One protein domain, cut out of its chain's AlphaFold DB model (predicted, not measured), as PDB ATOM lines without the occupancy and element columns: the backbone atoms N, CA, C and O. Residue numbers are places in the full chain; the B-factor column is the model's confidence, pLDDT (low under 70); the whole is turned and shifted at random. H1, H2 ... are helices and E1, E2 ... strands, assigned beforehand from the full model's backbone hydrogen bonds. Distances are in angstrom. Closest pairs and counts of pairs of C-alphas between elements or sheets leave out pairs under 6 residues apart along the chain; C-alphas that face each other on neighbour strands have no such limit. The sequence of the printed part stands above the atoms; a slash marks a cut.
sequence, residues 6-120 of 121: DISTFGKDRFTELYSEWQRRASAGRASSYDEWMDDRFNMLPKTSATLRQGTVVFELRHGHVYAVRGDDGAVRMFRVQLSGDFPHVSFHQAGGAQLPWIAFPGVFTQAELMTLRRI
ATOM      1  N   ASP A   6     -20.992  14.823 -47.219       95.81
ATOM      2  CA  ASP A   6     -20.615  13.463 -47.589       95.81
ATOM      3  C   ASP A   6     -19.214  13.460 -48.207       95.81
ATOM      4  O   ASP A   6     -18.968  14.140 -49.203       95.81
ATOM      5  N   ILE A   7     -18.296  12.685 -47.638       94.25
ATOM      6  CA  ILE A   7     -16.895  12.649 -48.076       94.25
ATOM      7  C   ILE A   7     -16.768  12.178 -49.529       94.25
ATOM      8  O   ILE A   7     -15.860  12.609 -50.239       94.25
ATOM      9  N   SER A   8     -17.700  11.345 -49.999       92.31
ATOM     10  CA  SER A   8     -17.723  10.879 -51.391       92.31
ATOM     11  C   SER A   8     -18.092  11.974 -52.400       92.31
ATOM     12  O   SER A   8     -17.866  11.803 -53.596       92.31
ATOM     13  N   THR A   9     -18.633  13.106 -51.933       93.62
ATOM     14  CA  THR A   9     -19.091  14.216 -52.787       93.62
ATOM     15  C   THR A   9     -18.046  15.309 -52.987       93.62
ATOM     16  O   THR A   9     -18.290  16.251 -53.742       93.62
ATOM     17  N   PHE A  10     -16.876  15.206 -52.346       94.50
ATOM     18  CA  PHE A  10     -15.818  16.191 -52.541       94.50
ATOM     19  C   PHE A  10     -15.328  16.217 -53.994       94.50
ATOM     20  O   PHE A  10     -14.995  15.189 -54.585       94.50
ATOM     21  N   GLY A  11     -15.249  17.426 -54.553       92.88
ATOM     22  CA  GLY A  11     -14.666  17.665 -55.868       92.88
ATOM     23  C   GLY A  11     -13.178  17.311 -55.907       92.88
ATOM     24  O   GLY A  11     -12.457  17.441 -54.916       92.88
ATOM     25  N   LYS A  12     -12.702  16.853 -57.071       90.12
ATOM     26  CA  LYS A  12     -11.296  16.454 -57.274       90.12
ATOM     27  C   LYS A  12     -10.315  17.615 -57.086       90.12
ATOM     28  O   LYS A  12      -9.185  17.400 -56.668       90.12
ATOM     29  N   ASP A  13     -10.755  18.829 -57.382       92.81
ATOM     30  CA  ASP A  13     -10.032  20.085 -57.186       92.81
ATOM     31  C   ASP A  13      -9.630  20.313 -55.722       92.81
ATOM     32  O   ASP A  13      -8.526  20.785 -55.450       92.81
ATOM     33  N   ARG A  14     -10.464  19.884 -54.768       94.12
ATOM     34  CA  ARG A  14     -10.188  20.027 -53.329       94.12
ATOM     35  C   ARG A  14      -8.921  19.280 -52.889       94.12
ATOM     36  O   ARG A  14      -8.260  19.709 -51.949       94.12
ATOM     37  N   PHE A  15      -8.545  18.204 -53.586       93.31
ATOM     38  CA  PHE A  15      -7.342  17.417 -53.282       93.31
ATOM     39  C   PHE A  15      -6.037  18.126 -53.669       93.31
ATOM     40  O   PHE A  15      -4.985  17.796 -53.128       93.31
ATOM     41  N   THR A  16      -6.081  19.080 -54.602       93.81
ATOM     42  CA  THR A  16      -4.888  19.779 -55.112       93.81
ATOM     43  C   THR A  16      -4.883  21.270 -54.790       93.81
ATOM     44  O   THR A  16      -3.897  21.950 -55.080       93.81
ATOM     45  N   GLU A  17      -5.941  21.792 -54.170       94.75
ATOM     46  CA  GLU A  17      -6.106  23.210 -53.843       94.75
ATOM     47  C   GLU A  17      -4.950  23.746 -52.984       94.75
ATOM     48  O   GLU A  17      -4.285  24.712 -53.369       94.75
ATOM     49  N   LEU A  18      -4.656  23.082 -51.860       95.31
ATOM     50  CA  LEU A  18      -3.578  23.496 -50.956       95.31
ATOM     51  C   LEU A  18      -2.198  23.325 -51.582       95.31
ATOM     52  O   LEU A  18      -1.354  24.205 -51.435       95.31
ATOM     53  N   TYR A  19      -1.975  22.240 -52.325       95.25
ATOM     54  CA  TYR A  19      -0.724  22.048 -53.057       95.25
ATOM     55  C   TYR A  19      -0.502  23.165 -54.081       95.25
ATOM     56  O   TYR A  19       0.584  23.734 -54.165       95.25
ATOM     57  N   SER A  20      -1.550  23.543 -54.811       96.00
ATOM     58  CA  SER A  20      -1.503  24.639 -55.780       96.00
ATOM     59  C   SER A  20      -1.252  25.989 -55.100       96.00
ATOM     60  O   SER A  20      -0.532  26.833 -55.638       96.00
ATOM     61  N   GLU A  21      -1.832  26.219 -53.917       95.56
ATOM     62  CA  GLU A  21      -1.551  27.411 -53.110       95.56
ATOM     63  C   GLU A  21      -0.090  27.449 -52.650       95.56
ATOM     64  O   GLU A  21       0.587  28.465 -52.840       95.56
ATOM     65  N   TRP A  22       0.406  26.343 -52.097       97.00
ATOM     66  CA  TRP A  22       1.799  26.194 -51.698       97.00
ATOM     67  C   TRP A  22       2.744  26.442 -52.869       97.00
ATOM     68  O   TRP A  22       3.644  27.267 -52.750       97.00
ATOM     69  N   GLN A  23       2.506  25.811 -54.021       97.12
ATOM     70  CA  GLN A  23       3.373  25.926 -55.192       97.12
ATOM     71  C   GLN A  23       3.517  27.384 -55.654       97.12
ATOM     72  O   GLN A  23       4.623  27.819 -55.974       97.12
ATOM     73  N   ARG A  24       2.429  28.171 -55.623       96.88
ATOM     74  CA  ARG A  24       2.469  29.618 -55.919       96.88
ATOM     75  C   ARG A  24       3.269  30.422 -54.891       96.88
ATOM     76  O   ARG A  24       3.880  31.426 -55.246       96.88
ATOM     77  N   ARG A  25       3.249  30.033 -53.612       95.75
ATOM     78  CA  ARG A  25       4.038  30.695 -52.556       95.75
ATOM     79  C   ARG A  25       5.513  30.308 -52.640       95.75
ATOM     80  O   ARG A  25       6.372  31.180 -52.523       95.75
ATOM     81  N   ALA A  26       5.798  29.031 -52.876       94.50
ATOM     82  CA  ALA A  26       7.142  28.491 -53.014       94.50
ATOM     83  C   ALA A  26       7.865  29.109 -54.219       94.50
ATOM     84  O   ALA A  26       8.995  29.569 -54.081       94.50
ATOM     85  N   SER A  27       7.190  29.239 -55.369       93.69
ATOM     86  CA  SER A  27       7.765  29.894 -56.553       93.69
ATOM     87  C   SER A  27       8.084  31.379 -56.342       93.69
ATOM     88  O   SER A  27       8.960  31.920 -57.011       93.69
ATOM     89  N   ALA A  28       7.420  32.033 -55.385       93.31
ATOM     90  CA  ALA A  28       7.705  33.404 -54.966       93.31
ATOM     91  C   ALA A  28       8.752  33.504 -53.836       93.31
ATOM     92  O   ALA A  28       8.980  34.603 -53.327       93.31
ATOM     93  N   GLY A  29       9.347  32.384 -53.400       90.12
ATOM     94  CA  GLY A  29      10.301  32.332 -52.286       90.12
ATOM     95  C   GLY A  29       9.671  32.564 -50.906       90.12
ATOM     96  O   GLY A  29      10.341  33.052 -50.003       90.12
ATOM     97  N   ARG A  30       8.369  32.281 -50.746       86.56
ATOM     98  CA  ARG A  30       7.571  32.605 -49.542       86.56
ATOM     99  C   ARG A  30       7.046  31.386 -48.783       86.56
ATOM    100  O   ARG A  30       6.213  31.546 -47.894       86.56
ATOM    101  N   ALA A  31       7.453  30.184 -49.170       84.19
ATOM    102  CA  ALA A  31       7.096  28.958 -48.470       84.19
ATOM    103  C   ALA A  31       8.302  28.022 -48.409       84.19
ATOM    104  O   ALA A  31       9.098  27.961 -49.347       84.19
ATOM    105  N   SER A  32       8.396  27.316 -47.290       91.19
ATOM    106  CA  SER A  32       9.276  26.179 -47.055       91.19
ATOM    107  C   SER A  32       8.753  24.933 -47.796       91.19
ATOM    108  O   SER A  32       8.008  25.057 -48.779       91.19
ATOM    109  N   SER A  33       9.138  23.720 -47.380       94.94
ATOM    110  CA  SER A  33       8.547  22.497 -47.941       94.94
ATOM    111  C   SER A  33       7.022  22.454 -47.733       94.94
ATOM    112  O   SER A  33       6.465  23.204 -46.930       94.94
ATOM    113  N   TYR A  34       6.318  21.597 -48.480       95.38
ATOM    114  CA  TYR A  34       4.856  21.504 -48.374       95.38
ATOM    115  C   TYR A  34       4.404  21.139 -46.955       95.38
ATOM    116  O   TYR A  34       3.490  21.769 -46.428       95.38
ATOM    117  N   ASP A  35       5.063  20.164 -46.326       95.31
ATOM    118  CA  ASP A  35       4.708  19.704 -44.983       95.31
ATOM    119  C   ASP A  35       5.005  20.752 -43.905       95.31
ATOM    120  O   ASP A  35       4.156  20.991 -43.049       95.31
ATOM    121  N   GLU A  36       6.145  21.448 -43.986       95.06
ATOM    122  CA  GLU A  36       6.463  22.557 -43.073       95.06
ATOM    123  C   GLU A  36       5.457  23.706 -43.223       95.06
ATOM    124  O   GLU A  36       4.963  24.247 -42.236       95.06
ATOM    125  N   TRP A  37       5.081  24.048 -44.457       95.88
ATOM    126  CA  TRP A  37       4.045  25.048 -44.701       95.88
ATOM    127  C   TRP A  37       2.673  24.605 -44.166       95.88
ATOM    128  O   TRP A  37       1.919  25.419 -43.627       95.88
ATOM    129  N   MET A  38       2.333  23.320 -44.279       96.50
ATOM    130  CA  MET A  38       1.113  22.759 -43.692       96.50
ATOM    131  C   MET A  38       1.145  22.771 -42.158       96.50
ATOM    132  O   MET A  38       0.097  22.993 -41.546       96.50
ATOM    133  N   ASP A  39       2.314  22.586 -41.543       95.44
ATOM    134  CA  ASP A  39       2.515  22.721 -40.097       95.44
ATOM    135  C   ASP A  39       2.312  24.159 -39.621       95.44
ATOM    136  O   ASP A  39       1.595  24.389 -38.643       95.44
ATOM    137  N   ASP A  40       2.855  25.140 -40.341       94.50
ATOM    138  CA  ASP A  40       2.614  26.554 -40.052       94.50
ATOM    139  C   ASP A  40       1.119  26.878 -40.107       94.50
ATOM    140  O   ASP A  40       0.564  27.478 -39.182       94.50
ATOM    141  N   ARG A  41       0.425  26.413 -41.154       94.38
ATOM    142  CA  ARG A  41      -1.028  26.599 -41.272       94.38
ATOM    143  C   ARG A  41      -1.797  25.941 -40.125       94.38
ATOM    144  O   ARG A  41      -2.727  26.558 -39.612       94.38
ATOM    145  N   PHE A  42      -1.414  24.736 -39.701       94.50
ATOM    146  CA  PHE A  42      -2.028  24.048 -38.558       94.50
ATOM    147  C   PHE A  42      -1.917  24.863 -37.260       94.50
ATOM    148  O   PHE A  42      -2.837  24.855 -36.445       94.50
ATOM    149  N   ASN A  43      -0.811  25.582 -37.065       93.12
ATOM    150  CA  ASN A  43      -0.599  26.398 -35.870       93.12
ATOM    151  C   ASN A  43      -1.275  27.778 -35.949       93.12
ATOM    152  O   ASN A  43      -1.655  28.335 -34.920       93.12
ATOM    153  N   MET A  44      -1.402  28.347 -37.151       92.06
ATOM    154  CA  MET A  44      -1.875  29.723 -37.350       92.06
ATOM    155  C   MET A  44      -3.382  29.841 -37.589       92.06
ATOM    156  O   MET A  44      -3.965  30.890 -37.304       92.06
ATOM    157  N   LEU A  45      -4.020  28.820 -38.165       91.19
ATOM    158  CA  LEU A  45      -5.427  28.908 -38.547       91.19
ATOM    159  C   LEU A  45      -6.360  28.834 -37.326       91.19
ATOM    160  O   LEU A  45      -6.079  28.151 -36.339       91.19
ATOM    161  N   PRO A  46      -7.509  29.536 -37.372       89.75
ATOM    162  CA  PRO A  46      -8.473  29.497 -36.285       89.75
ATOM    163  C   PRO A  46      -9.075  28.098 -36.134       89.75
ATOM    164  O   PRO A  46      -9.234  27.346 -37.097       89.75
ATOM    165  N   LYS A  47      -9.491  27.774 -34.907       88.50
ATOM    166  CA  LYS A  47     -10.214  26.533 -34.621       88.50
ATOM    167  C   LYS A  47     -11.580  26.552 -35.308       88.50
ATOM    168  O   LYS A  47     -12.495  27.237 -34.861       88.50
ATOM    169  N   THR A  48     -11.714  25.769 -36.368       94.00
ATOM    170  CA  THR A  48     -12.973  25.485 -37.066       94.00
ATOM    171  C   THR A  48     -13.378  24.027 -36.867       94.00
ATOM    172  O   THR A  48     -12.576  23.202 -36.413       94.00
ATOM    173  N   SER A  49     -14.626  23.691 -37.191       95.94
ATOM    174  CA  SER A  49     -15.086  22.306 -37.237       95.94
ATOM    175  C   SER A  49     -15.848  21.996 -38.518       95.94
ATOM    176  O   SER A  49     -16.392  22.891 -39.165       95.94
ATOM    177  N   ALA A  50     -15.853  20.719 -38.888       96.25
ATOM    178  CA  ALA A  50     -16.588  20.185 -40.021       96.25
ATOM    179  C   ALA A  50     -17.323  18.916 -39.580       96.25
ATOM    180  O   ALA A  50     -16.717  18.009 -39.006       96.25
ATOM    181  N   THR A  51     -18.631  18.859 -39.839       97.38
ATOM    182  CA  THR A  51     -19.424  17.635 -39.665       97.38
ATOM    183  C   THR A  51     -19.471  16.886 -40.988       97.38
ATOM    184  O   THR A  51     -19.947  17.412 -41.993       97.38
ATOM    185  N   LEU A  52     -18.973  15.656 -40.977       97.19
ATOM    186  CA  LEU A  52     -18.725  14.842 -42.157       97.19
ATOM    187  C   LEU A  52     -19.479  13.522 -42.065       97.19
ATOM    188  O   LEU A  52     -19.880  13.087 -40.981       97.19
ATOM    189  N   ARG A  53     -19.660  12.878 -43.215       97.25
ATOM    190  CA  ARG A  53     -20.312  11.577 -43.335       97.25
ATOM    191  C   ARG A  53     -19.559  10.661 -44.292       97.25
ATOM    192  O   ARG A  53     -19.188  11.079 -45.384       97.25
ATOM    193  N   GLN A  54     -19.384   9.404 -43.886       96.31
ATOM    194  CA  GLN A  54     -18.881   8.313 -44.725       96.31
ATOM    195  C   GLN A  54     -19.771   7.085 -44.534       96.31
ATOM    196  O   GLN A  54     -19.818   6.493 -43.452       96.31
ATOM    197  N   GLY A  55     -20.516   6.722 -45.580       93.75
ATOM    198  CA  GLY A  55     -21.561   5.706 -45.469       93.75
ATOM    199  C   GLY A  55     -22.612   6.125 -44.438       93.75
ATOM    200  O   GLY A  55     -23.224   7.187 -44.561       93.75
ATOM    201  N   THR A  56     -22.801   5.312 -43.398       94.94
ATOM    202  CA  THR A  56     -23.751   5.595 -42.308       94.94
ATOM    203  C   THR A  56     -23.127   6.333 -41.123       94.94
ATOM    204  O   THR A  56     -23.843   6.718 -40.202       94.94
ATOM    205  N   VAL A  57     -21.806   6.542 -41.127       96.69
ATOM    206  CA  VAL A  57     -21.085   7.149 -40.002       96.69
ATOM    207  C   VAL A  57     -21.049   8.655 -40.180       96.69
ATOM    208  O   VAL A  57     -20.582   9.145 -41.207       96.69
ATOM    209  N   VAL A  58     -21.522   9.379 -39.167       97.12
ATOM    210  CA  VAL A  58     -21.459  10.842 -39.080       97.12
ATOM    211  C   VAL A  58     -20.536  11.215 -37.931       97.12
ATOM    212  O   VAL A  58     -20.672  10.686 -36.830       97.12
ATOM    213  N   PHE A  59     -19.602  12.125 -38.180       96.56
ATOM    214  CA  PHE A  59     -18.596  12.523 -37.200       96.56
ATOM    215  C   PHE A  59     -18.198  13.987 -37.371       96.56
ATOM    216  O   PHE A  59     -18.341  14.567 -38.446       96.56
ATOM    217  N   GLU A  60     -17.698  14.594 -36.298       96.88
ATOM    218  CA  GLU A  60     -17.160  15.954 -36.318       96.88
ATOM    219  C   GLU A  60     -15.635  15.903 -36.224       96.88
ATOM    220  O   GLU A  60     -15.078  15.266 -35.328       96.88
ATOM    221  N   LEU A  61     -14.966  16.622 -37.120       97.19
ATOM    222  CA  LEU A  61     -13.549  16.933 -37.001       97.19
ATOM    223  C   LEU A  61     -13.370  18.403 -36.647       97.19
ATOM    224  O   LEU A  61     -14.123  19.267 -37.092       97.19
ATOM    225  N   ARG A  62     -12.338  18.691 -35.858       96.44
ATOM    226  CA  ARG A  62     -11.979  20.045 -35.432       96.44
ATOM    227  C   ARG A  62     -10.532  20.328 -35.788       96.44
ATOM    228  O   ARG A  62      -9.666  19.518 -35.459       96.44
ATOM    229  N   HIS A  63     -10.295  21.471 -36.423       96.75
ATOM    230  CA  HIS A  63      -8.957  21.961 -36.730       96.75
ATOM    231  C   HIS A  63      -8.128  22.071 -35.442       96.75
ATOM    232  O   HIS A  63      -8.637  22.512 -34.407       96.75
ATOM    233  N   GLY A  64      -6.856  21.679 -35.500       93.75
ATOM    234  CA  GLY A  64      -5.928  21.830 -34.378       93.75
ATOM    235  C   GLY A  64      -6.046  20.740 -33.310       93.75
ATOM    236  O   GLY A  64      -5.413  20.844 -32.264       93.75
ATOM    237  N   HIS A  65      -6.870  19.711 -33.530       94.69
ATOM    238  CA  HIS A  65      -7.077  18.622 -32.574       94.69
ATOM    239  C   HIS A  65      -6.460  17.302 -33.042       94.69
ATOM    240  O   HIS A  65      -6.335  17.043 -34.241       94.69
ATOM    241  N   VAL A  66      -6.132  16.458 -32.062       95.38
ATOM    242  CA  VAL A  66      -5.643  15.089 -32.251       95.38
ATOM    243  C   VAL A  66      -6.784  14.098 -32.033       95.38
ATOM    244  O   VAL A  66      -7.619  14.253 -31.135       95.38
ATOM    245  N   TYR A  67      -6.814  13.070 -32.864       97.19
ATOM    246  CA  TYR A  67      -7.790  11.996 -32.847       97.19
ATOM    247  C   TYR A  67      -7.084  10.649 -32.862       97.19
ATOM    248  O   TYR A  67      -5.916  10.539 -33.238       97.19
ATOM    249  N   ALA A  68      -7.814   9.618 -32.457       97.06
ATOM    250  CA  ALA A  68      -7.394   8.240 -32.588       97.06
ATOM    251  C   ALA A  68      -8.504   7.393 -33.206       97.06
ATOM    252  O   ALA A  68      -9.682   7.598 -32.911       97.06
ATOM    253  N   VAL A  69      -8.091   6.409 -33.999       96.94
ATOM    254  CA  VAL A  69      -8.920   5.297 -34.483       96.94
ATOM    255  C   VAL A  69      -8.221   3.977 -34.164       96.94
ATOM    256  O   VAL A  69      -7.003   3.943 -33.968       96.94
ATOM    257  N   ARG A  70      -8.980   2.887 -34.109       96.06
ATOM    258  CA  ARG A  70      -8.446   1.523 -34.111       96.06
ATOM    259  C   ARG A  70      -8.457   1.001 -35.540       96.06
ATOM    260  O   ARG A  70      -9.507   1.050 -36.172       96.06
ATOM    261  N   GLY A  71      -7.299   0.554 -36.017       90.00
ATOM    262  CA  GLY A  71      -7.163  -0.127 -37.297       90.00
ATOM    263  C   GLY A  71      -7.690  -1.557 -37.253       90.00
ATOM    264  O   GLY A  71      -7.978  -2.096 -36.180       90.00
ATOM    265  N   ASP A  72      -7.782  -2.172 -38.428       85.75
ATOM    266  CA  ASP A  72      -8.264  -3.550 -38.591       85.75
ATOM    267  C   ASP A  72      -7.350  -4.586 -37.904       85.75
ATOM    268  O   ASP A  72      -7.800  -5.656 -37.499       85.75
ATOM    269  N   ASP A  73      -6.073  -4.248 -37.712       88.38
ATOM    270  CA  ASP A  73      -5.077  -5.019 -36.958       88.38
ATOM    271  C   ASP A  73      -5.170  -4.822 -35.430       88.38
ATOM    272  O   ASP A  73      -4.390  -5.393 -34.667       88.38
ATOM    273  N   GLY A  74      -6.116  -3.999 -34.965       86.69
ATOM    274  CA  GLY A  74      -6.284  -3.619 -33.565       86.69
ATOM    275  C   GLY A  74      -5.335  -2.514 -33.091       86.69
ATOM    276  O   GLY A  74      -5.469  -2.054 -31.951       86.69
ATOM    277  N   ALA A  75      -4.409  -2.044 -33.933       90.56
ATOM    278  CA  ALA A  75      -3.482  -0.983 -33.572       90.56
ATOM    279  C   ALA A  75      -4.202   0.368 -33.471       90.56
ATOM    280  O   ALA A  75      -5.083   0.710 -34.263       90.56
ATOM    281  N   VAL A  76      -3.814   1.179 -32.486       93.25
ATOM    282  CA  VAL A  76      -4.329   2.546 -32.355       93.25
ATOM    283  C   VAL A  76      -3.488   3.475 -33.222       93.25
ATOM    284  O   VAL A  76      -2.290   3.626 -32.987       93.25
ATOM    285  N   ARG A  77      -4.123   4.143 -34.185       93.75
ATOM    286  CA  ARG A  77      -3.489   5.164 -35.027       93.75
ATOM    287  C   ARG A  77      -3.926   6.541 -34.552       93.75
ATOM    288  O   ARG A  77      -5.121   6.831 -34.523       93.75
ATOM    289  N   MET A  78      -2.962   7.375 -34.165       95.62
ATOM    290  CA  MET A  78      -3.202   8.757 -33.744       95.62
ATOM    291  C   MET A  78      -2.835   9.723 -34.863       95.62
ATOM    292  O   MET A  78      -1.815   9.544 -35.529       95.62
ATOM    293  N   PHE A  79      -3.643  10.758 -35.052       96.50
ATOM    294  CA  PHE A  79      -3.431  11.755 -36.092       96.50
ATOM    295  C   PHE A  79      -3.975  13.115 -35.673       96.50
ATOM    296  O   PHE A  79      -4.986  13.215 -34.979       96.50
ATOM    297  N   ARG A  80      -3.317  14.174 -36.131       96.06
ATOM    298  CA  ARG A  80      -3.801  15.552 -36.020       96.06
ATOM    299  C   ARG A  80      -4.587  15.940 -37.264       96.06
ATOM    300  O   ARG A  80      -4.328  15.425 -38.351       96.06
ATOM    301  N   VAL A  81      -5.542  16.850 -37.094       96.81
ATOM    302  CA  VAL A  81      -6.420  17.317 -38.173       96.81
ATOM    303  C   VAL A  81      -6.219  18.802 -38.443       96.81
ATOM    304  O   VAL A  81      -6.282  19.634 -37.536       96.81
ATOM    305  N   GLN A  82      -6.080  19.129 -39.723       96.62
ATOM    306  CA  GLN A  82      -6.166  20.480 -40.263       96.62
ATOM    307  C   GLN A  82      -7.341  20.560 -41.246       96.62
ATOM    308  O   GLN A  82      -7.484  19.713 -42.123       96.62
ATOM    309  N   LEU A  83      -8.173  21.592 -41.118       96.81
ATOM    310  CA  LEU A  83      -9.289  21.863 -42.030       96.81
ATOM    311  C   LEU A  83      -8.965  23.004 -43.007       96.81
ATOM    312  O   LEU A  83      -8.511  24.064 -42.576       96.81
ATOM    313  N   SER A  84      -9.249  22.793 -44.297       93.88
ATOM    314  CA  SER A  84      -9.325  23.833 -45.336       93.88
ATOM    315  C   SER A  84     -10.789  24.032 -45.731       93.88
ATOM    316  O   SER A  84     -11.340  23.289 -46.552       93.88
ATOM    317  N   GLY A  85     -11.458  24.974 -45.062       91.25
ATOM    318  CA  GLY A  85     -12.920  25.026 -45.050       91.25
ATOM    319  C   GLY A  85     -13.482  23.779 -44.363       91.25
ATOM    320  O   GLY A  85     -13.190  23.535 -43.195       91.25
ATOM    321  N   ASP A  86     -14.250  22.979 -45.098       92.81
ATOM    322  CA  ASP A  86     -14.791  21.688 -44.656       92.81
ATOM    323  C   ASP A  86     -13.941  20.473 -45.074       92.81
ATOM    324  O   ASP A  86     -14.241  19.348 -44.674       92.81
ATOM    325  N   PHE A  87     -12.871  20.674 -45.852       96.19
ATOM    326  CA  PHE A  87     -12.051  19.579 -46.369       96.19
ATOM    327  C   PHE A  87     -10.894  19.246 -45.410       96.19
ATOM    328  O   PHE A  87     -10.049  20.116 -45.148       96.19
ATOM    329  N   PRO A  88     -10.811  18.010 -44.879       97.25
ATOM    330  CA  PRO A  88      -9.811  17.661 -43.882       97.25
ATOM    331  C   PRO A  88      -8.511  17.144 -44.496       97.25
ATOM    332  O   PRO A  88      -8.501  16.366 -45.449       97.25
ATOM    333  N   HIS A  89      -7.412  17.514 -43.850       97.81
ATOM    334  CA  HIS A  89      -6.090  16.930 -44.010       97.81
ATOM    335  C   HIS A  89      -5.644  16.339 -42.674       97.81
ATOM    336  O   HIS A  89      -5.964  16.881 -41.609       97.81
ATOM    337  N   VAL A  90      -4.901  15.236 -42.728       97.62
ATOM    338  CA  VAL A  90      -4.389  14.538 -41.547       97.62
ATOM    339  C   VAL A  90      -2.899  14.290 -41.648       97.62
ATOM    340  O   VAL A  90      -2.363  14.082 -42.731       97.62
ATOM    341  N   SER A  91      -2.245  14.295 -40.495       97.56
ATOM    342  CA  SER A  91      -0.849  13.904 -40.322       97.56
ATOM    343  C   SER A  91      -0.797  12.950 -39.131       97.56
ATOM    344  O   SER A  91      -1.382  13.223 -38.077       97.56
ATOM    345  N   PHE A  92      -0.195  11.779 -39.333       96.06
ATOM    346  CA  PHE A  92      -0.150  10.709 -38.339       96.06
ATOM    347  C   PHE A  92       1.051  10.860 -37.414       96.06
ATOM    348  O   PHE A  92       2.134  11.253 -37.841       96.06
ATOM    349  N   HIS A  93       0.876  10.445 -36.164       91.75
ATOM    350  CA  HIS A  93       1.978  10.303 -35.226       91.75
ATOM    351  C   HIS A  93       2.649   8.939 -35.421       91.75
ATOM    352  O   HIS A  93       1.990   7.900 -35.353       91.75
ATOM    353  N   GLN A  94       3.962   8.937 -35.615       85.69
ATOM    354  CA  GLN A  94       4.779   7.730 -35.595       85.69
ATOM    355  C   GLN A  94       5.161   7.357 -34.154       85.69
ATOM    356  O   GLN A  94       5.241   8.207 -33.259       85.69
ATOM    357  N   ALA A  95       5.456   6.073 -33.928       73.06
ATOM    358  CA  ALA A  95       6.150   5.632 -32.725       73.06
ATOM    359  C   ALA A  95       7.454   6.437 -32.547       73.06
ATOM    360  O   ALA A  95       8.268   6.511 -33.463       73.06
ATOM    361  N   GLY A  96       7.623   7.076 -31.386       72.38
ATOM    362  CA  GLY A  96       8.728   8.009 -31.123       72.38
ATOM    363  C   GLY A  96       8.369   9.494 -31.264       72.38
ATOM    364  O   GLY A  96       9.212  10.340 -30.995       72.38
ATOM    365  N   GLY A  97       7.125   9.827 -31.629       75.12
ATOM    366  CA  GLY A  97       6.605  11.201 -31.595       75.12
ATOM    367  C   GLY A  97       6.836  12.022 -32.865       75.12
ATOM    368  O   GLY A  97       6.381  13.162 -32.928       75.12
ATOM    369  N   ALA A  98       7.490  11.453 -33.882       82.31
ATOM    370  CA  ALA A  98       7.633  12.093 -35.186       82.31
ATOM    371  C   ALA A  98       6.274  12.225 -35.892       82.31
ATOM    372  O   ALA A  98       5.411  11.351 -35.773       82.31
ATOM    373  N   GLN A  99       6.093  13.316 -36.634       86.94
ATOM    374  CA  GLN A  99       4.915  13.540 -37.468       86.94
ATOM    375  C   GLN A  99       5.186  13.040 -38.884       86.94
ATOM    376  O   GLN A  99       6.217  13.360 -39.471       86.94
ATOM    377  N   LEU A 100       4.255  12.261 -39.425       91.81
ATOM    378  CA  LEU A 100       4.272  11.833 -40.821       91.81
ATOM    379  C   LEU A 100       3.704  12.935 -41.737       91.81
ATOM    380  O   LEU A 100       2.978  13.805 -41.242       91.81
ATOM    381  N   PRO A 101       3.991  12.894 -43.053       95.56
ATOM    382  CA  PRO A 101       3.510  13.893 -44.006       95.56
ATOM    383  C   PRO A 101       1.996  14.118 -43.961       95.56
ATOM    384  O   PRO A 101       1.217  13.220 -43.616       95.56
ATOM    385  N   TRP A 102       1.579  15.321 -44.341       97.00
ATOM    386  CA  TRP A 102       0.174  15.684 -44.454       97.00
ATOM    387  C   TRP A 102      -0.457  15.052 -45.694       97.00
ATOM    388  O   TRP A 102       0.025  15.212 -46.814       97.00
ATOM    389  N   ILE A 103      -1.603  14.399 -45.505       96.62
ATOM    390  CA  ILE A 103      -2.389  13.798 -46.585       96.62
ATOM    391  C   ILE A 103      -3.850  14.241 -46.516       96.62
ATOM    392  O   ILE A 103      -4.362  14.599 -45.453       96.62
ATOM    393  N   ALA A 104      -4.539  14.215 -47.656       96.88
ATOM    394  CA  ALA A 104      -5.980  14.436 -47.703       96.88
ATOM    395  C   ALA A 104      -6.711  13.303 -46.962       96.88
ATOM    396  O   ALA A 104      -6.382  12.136 -47.143       96.88
ATOM    397  N   PHE A 105      -7.705  13.642 -46.139       96.81
ATOM    398  CA  PHE A 105      -8.470  12.674 -45.343       96.81
ATOM    399  C   PHE A 105      -9.311  11.670 -46.161       96.81
ATOM    400  O   PHE A 105      -9.401  10.515 -45.738       96.81
ATOM    401  N   PRO A 106      -9.974  12.044 -47.279       95.44
ATOM    402  CA  PRO A 106     -10.836  11.108 -47.999       95.44
ATOM    403  C   PRO A 106     -10.086   9.844 -48.438       95.44
ATOM    404  O   PRO A 106      -9.053   9.922 -49.097       95.44
ATOM    405  N   GLY A 107     -10.623   8.676 -48.077       92.50
ATOM    406  CA  GLY A 107     -10.028   7.373 -48.397       92.50
ATOM    407  C   GLY A 107      -8.931   6.893 -47.437       92.50
ATOM    408  O   GLY A 107      -8.458   5.775 -47.600       92.50
ATOM    409  N   VAL A 108      -8.554   7.681 -46.422       95.19
ATOM    410  CA  VAL A 108      -7.540   7.283 -45.420       95.19
ATOM    411  C   VAL A 108      -8.081   6.276 -44.404       95.19
ATOM    412  O   VAL A 108      -7.328   5.441 -43.899       95.19
ATOM    413  N   PHE A 109      -9.374   6.367 -44.093       95.75
ATOM    414  CA  PHE A 109     -10.029   5.545 -43.082       95.75
ATOM    415  C   PHE A 109     -11.183   4.745 -43.678       95.75
ATOM    416  O   PHE A 109     -11.943   5.241 -44.522       95.75
ATOM    417  N   THR A 110     -11.353   3.517 -43.199       95.19
ATOM    418  CA  THR A 110     -12.561   2.736 -43.472       95.19
ATOM    419  C   THR A 110     -13.724   3.227 -42.605       95.19
ATOM    420  O   THR A 110     -13.549   3.907 -41.591       95.19
ATOM    421  N   GLN A 111     -14.948   2.850 -42.976       95.19
ATOM    422  CA  GLN A 111     -16.127   3.156 -42.166       95.19
ATOM    423  C   GLN A 111     -16.049   2.516 -40.765       95.19
ATOM    424  O   GLN A 111     -16.479   3.128 -39.788       95.19
ATOM    425  N   ALA A 112     -15.480   1.310 -40.655       94.62
ATOM    426  CA  ALA A 112     -15.314   0.608 -39.384       94.62
ATOM    427  C   ALA A 112     -14.318   1.326 -38.461       94.62
ATOM    428  O   ALA A 112     -14.581   1.486 -37.272       94.62
ATOM    429  N   GLU A 113     -13.220   1.843 -39.014       96.50
ATOM    430  CA  GLU A 113     -12.238   2.611 -38.245       96.50
ATOM    431  C   GLU A 113     -12.852   3.904 -37.699       96.50
ATOM    432  O   GLU A 113     -12.673   4.234 -36.523       96.50
ATOM    433  N   LEU A 114     -13.649   4.604 -38.512       97.19
ATOM    434  CA  LEU A 114     -14.309   5.848 -38.107       97.19
ATOM    435  C   LEU A 114     -15.383   5.656 -37.033       97.19
ATOM    436  O   LEU A 114     -15.616   6.575 -36.253       97.19
ATOM    437  N   MET A 115     -15.975   4.466 -36.908       96.06
ATOM    438  CA  MET A 115     -16.843   4.138 -35.766       96.06
ATOM    439  C   MET A 115     -16.098   4.162 -34.426       96.06
ATOM    440  O   MET A 115     -16.713   4.318 -33.374       96.06
ATOM    441  N   THR A 116     -14.772   4.008 -34.449       97.06
ATOM    442  CA  THR A 116     -13.921   4.048 -33.252       97.06
ATOM    443  C   THR A 116     -13.285   5.417 -33.015       97.06
ATOM    444  O   THR A 116     -12.521   5.580 -32.059       97.06
ATOM    445  N   LEU A 117     -13.587   6.393 -33.881       97.69
ATOM    446  CA  LEU A 117     -13.004   7.722 -33.840       97.69
ATOM    447  C   LEU A 117     -13.282   8.385 -32.494       97.69
ATOM    448  O   LEU A 117     -14.425   8.562 -32.073       97.69
ATOM    449  N   ARG A 118     -12.211   8.824 -31.843       96.81
ATOM    450  CA  ARG A 118     -12.294   9.609 -30.613       96.81
ATOM    451  C   ARG A 118     -11.265  10.719 -30.619       96.81
ATOM    452  O   ARG A 118     -10.132  10.529 -31.057       96.81
ATOM    453  N   ARG A 119     -11.651  11.873 -30.087       96.50
ATOM    454  CA  ARG A 119     -10.723  12.973 -29.831       96.50
ATOM    455  C   ARG A 119      -9.840  12.634 -28.632       96.50
ATOM    456  O   ARG A 119     -10.340  12.111 -27.634       96.50
ATOM    457  N   ILE A 120      -8.555  12.942 -28.728       92.94
ATOM    458  CA  ILE A 120      -7.591  12.794 -27.634       92.94
ATOM    459  C   ILE A 120      -7.421  14.157 -26.933       92.94
ATOM    460  O   ILE A 120      -7.431  15.173 -27.637       92.94
TER     461      ILE A 120
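Overview. This is residues 6 to 120 of the 121 residues of an uncharacterized protein of Cupriavidus gilardii J11 (UniProt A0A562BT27). Two small sheets, the three-stranded E3 E4 E5 and the hairpin E1 E2, stand partly face to face with their strands crossed, as a small, loosely formed sandwich. H3 runs across the larger sheet, H2 reaches outward beyond it at one end of the longest axis, and short H4 lies near both E2 and E3 at the other end. The 115 printed residues hold four named helices and five named strands in the order H1 H2 H3 E1 E2 E3 E4 E5 H4; the class is mixed, and both sheets, in the orders E3 E4 E5 and E1 E2, are antiparallel. The whole is compact, with a radius of gyration of the C-alphas of 14.4 A and spans of 44 by 36 by 24 A.

Arrangement. H1, residues 12 to 15, only grazes the sheet of E3, residues 65 to 70, E4, residues 76 to 84, and E5, residues 87 to 92. H2, residues 17 to 27, is not on this sheet. H2 and H3, residues 34 to 44, only just touch, with 3 pairs of C-alphas within 8 A, the closest being those of Trp 22 and Tyr 34 at 6.5 A; they are about perpendicular at 73 degrees. In both, every O i to N i+4 pair is within hydrogen-bond range. H3 is on the sheet at a height of 9.6 A, over E4 and across the strands, at 76 degrees to E4 on the local plane. E1, residues 49 to 54, and E2, residues 57 to 62, form a hairpin, with N 52 and O 59 at 2.8 A. The two sheets form a sandwich, two sheets face to face, with strands at 62 degrees; Arg 62 and Val 81 have the closest C-alphas of E2 and E4, 6.8 A apart. E3, E4 and E5 form a meander, each strand the antiparallel neighbour of the one before, with N 67 and O 79 at 2.8 A and N 82 and O 89 at 2.9 A. H4, residues 111 to 114, only grazes this strongly twisted sheet; H1 and H4 are too short for an O i to N i+4 pair.

Along the chain. H1 begins at C-alpha 12, (-11.296, 16.454, -57.274). H2 is 15.6 A long, H3 15.3 A, E1 16.3 A, E2 16.4 A, E3 17.2 A, E4 25.4 A and E5 16.9 A. H4 ends at C-alpha 114, (-14.309, 5.848, -38.107).

Size, cuts and confidence. The C-alphas farthest apart are those of Ala 28 and Gly 74, 45.0 A. The link from E5 to H4, residues 93 to 110, is long. The printed part has no cut, and no printed residue is under 70 in pLDDT.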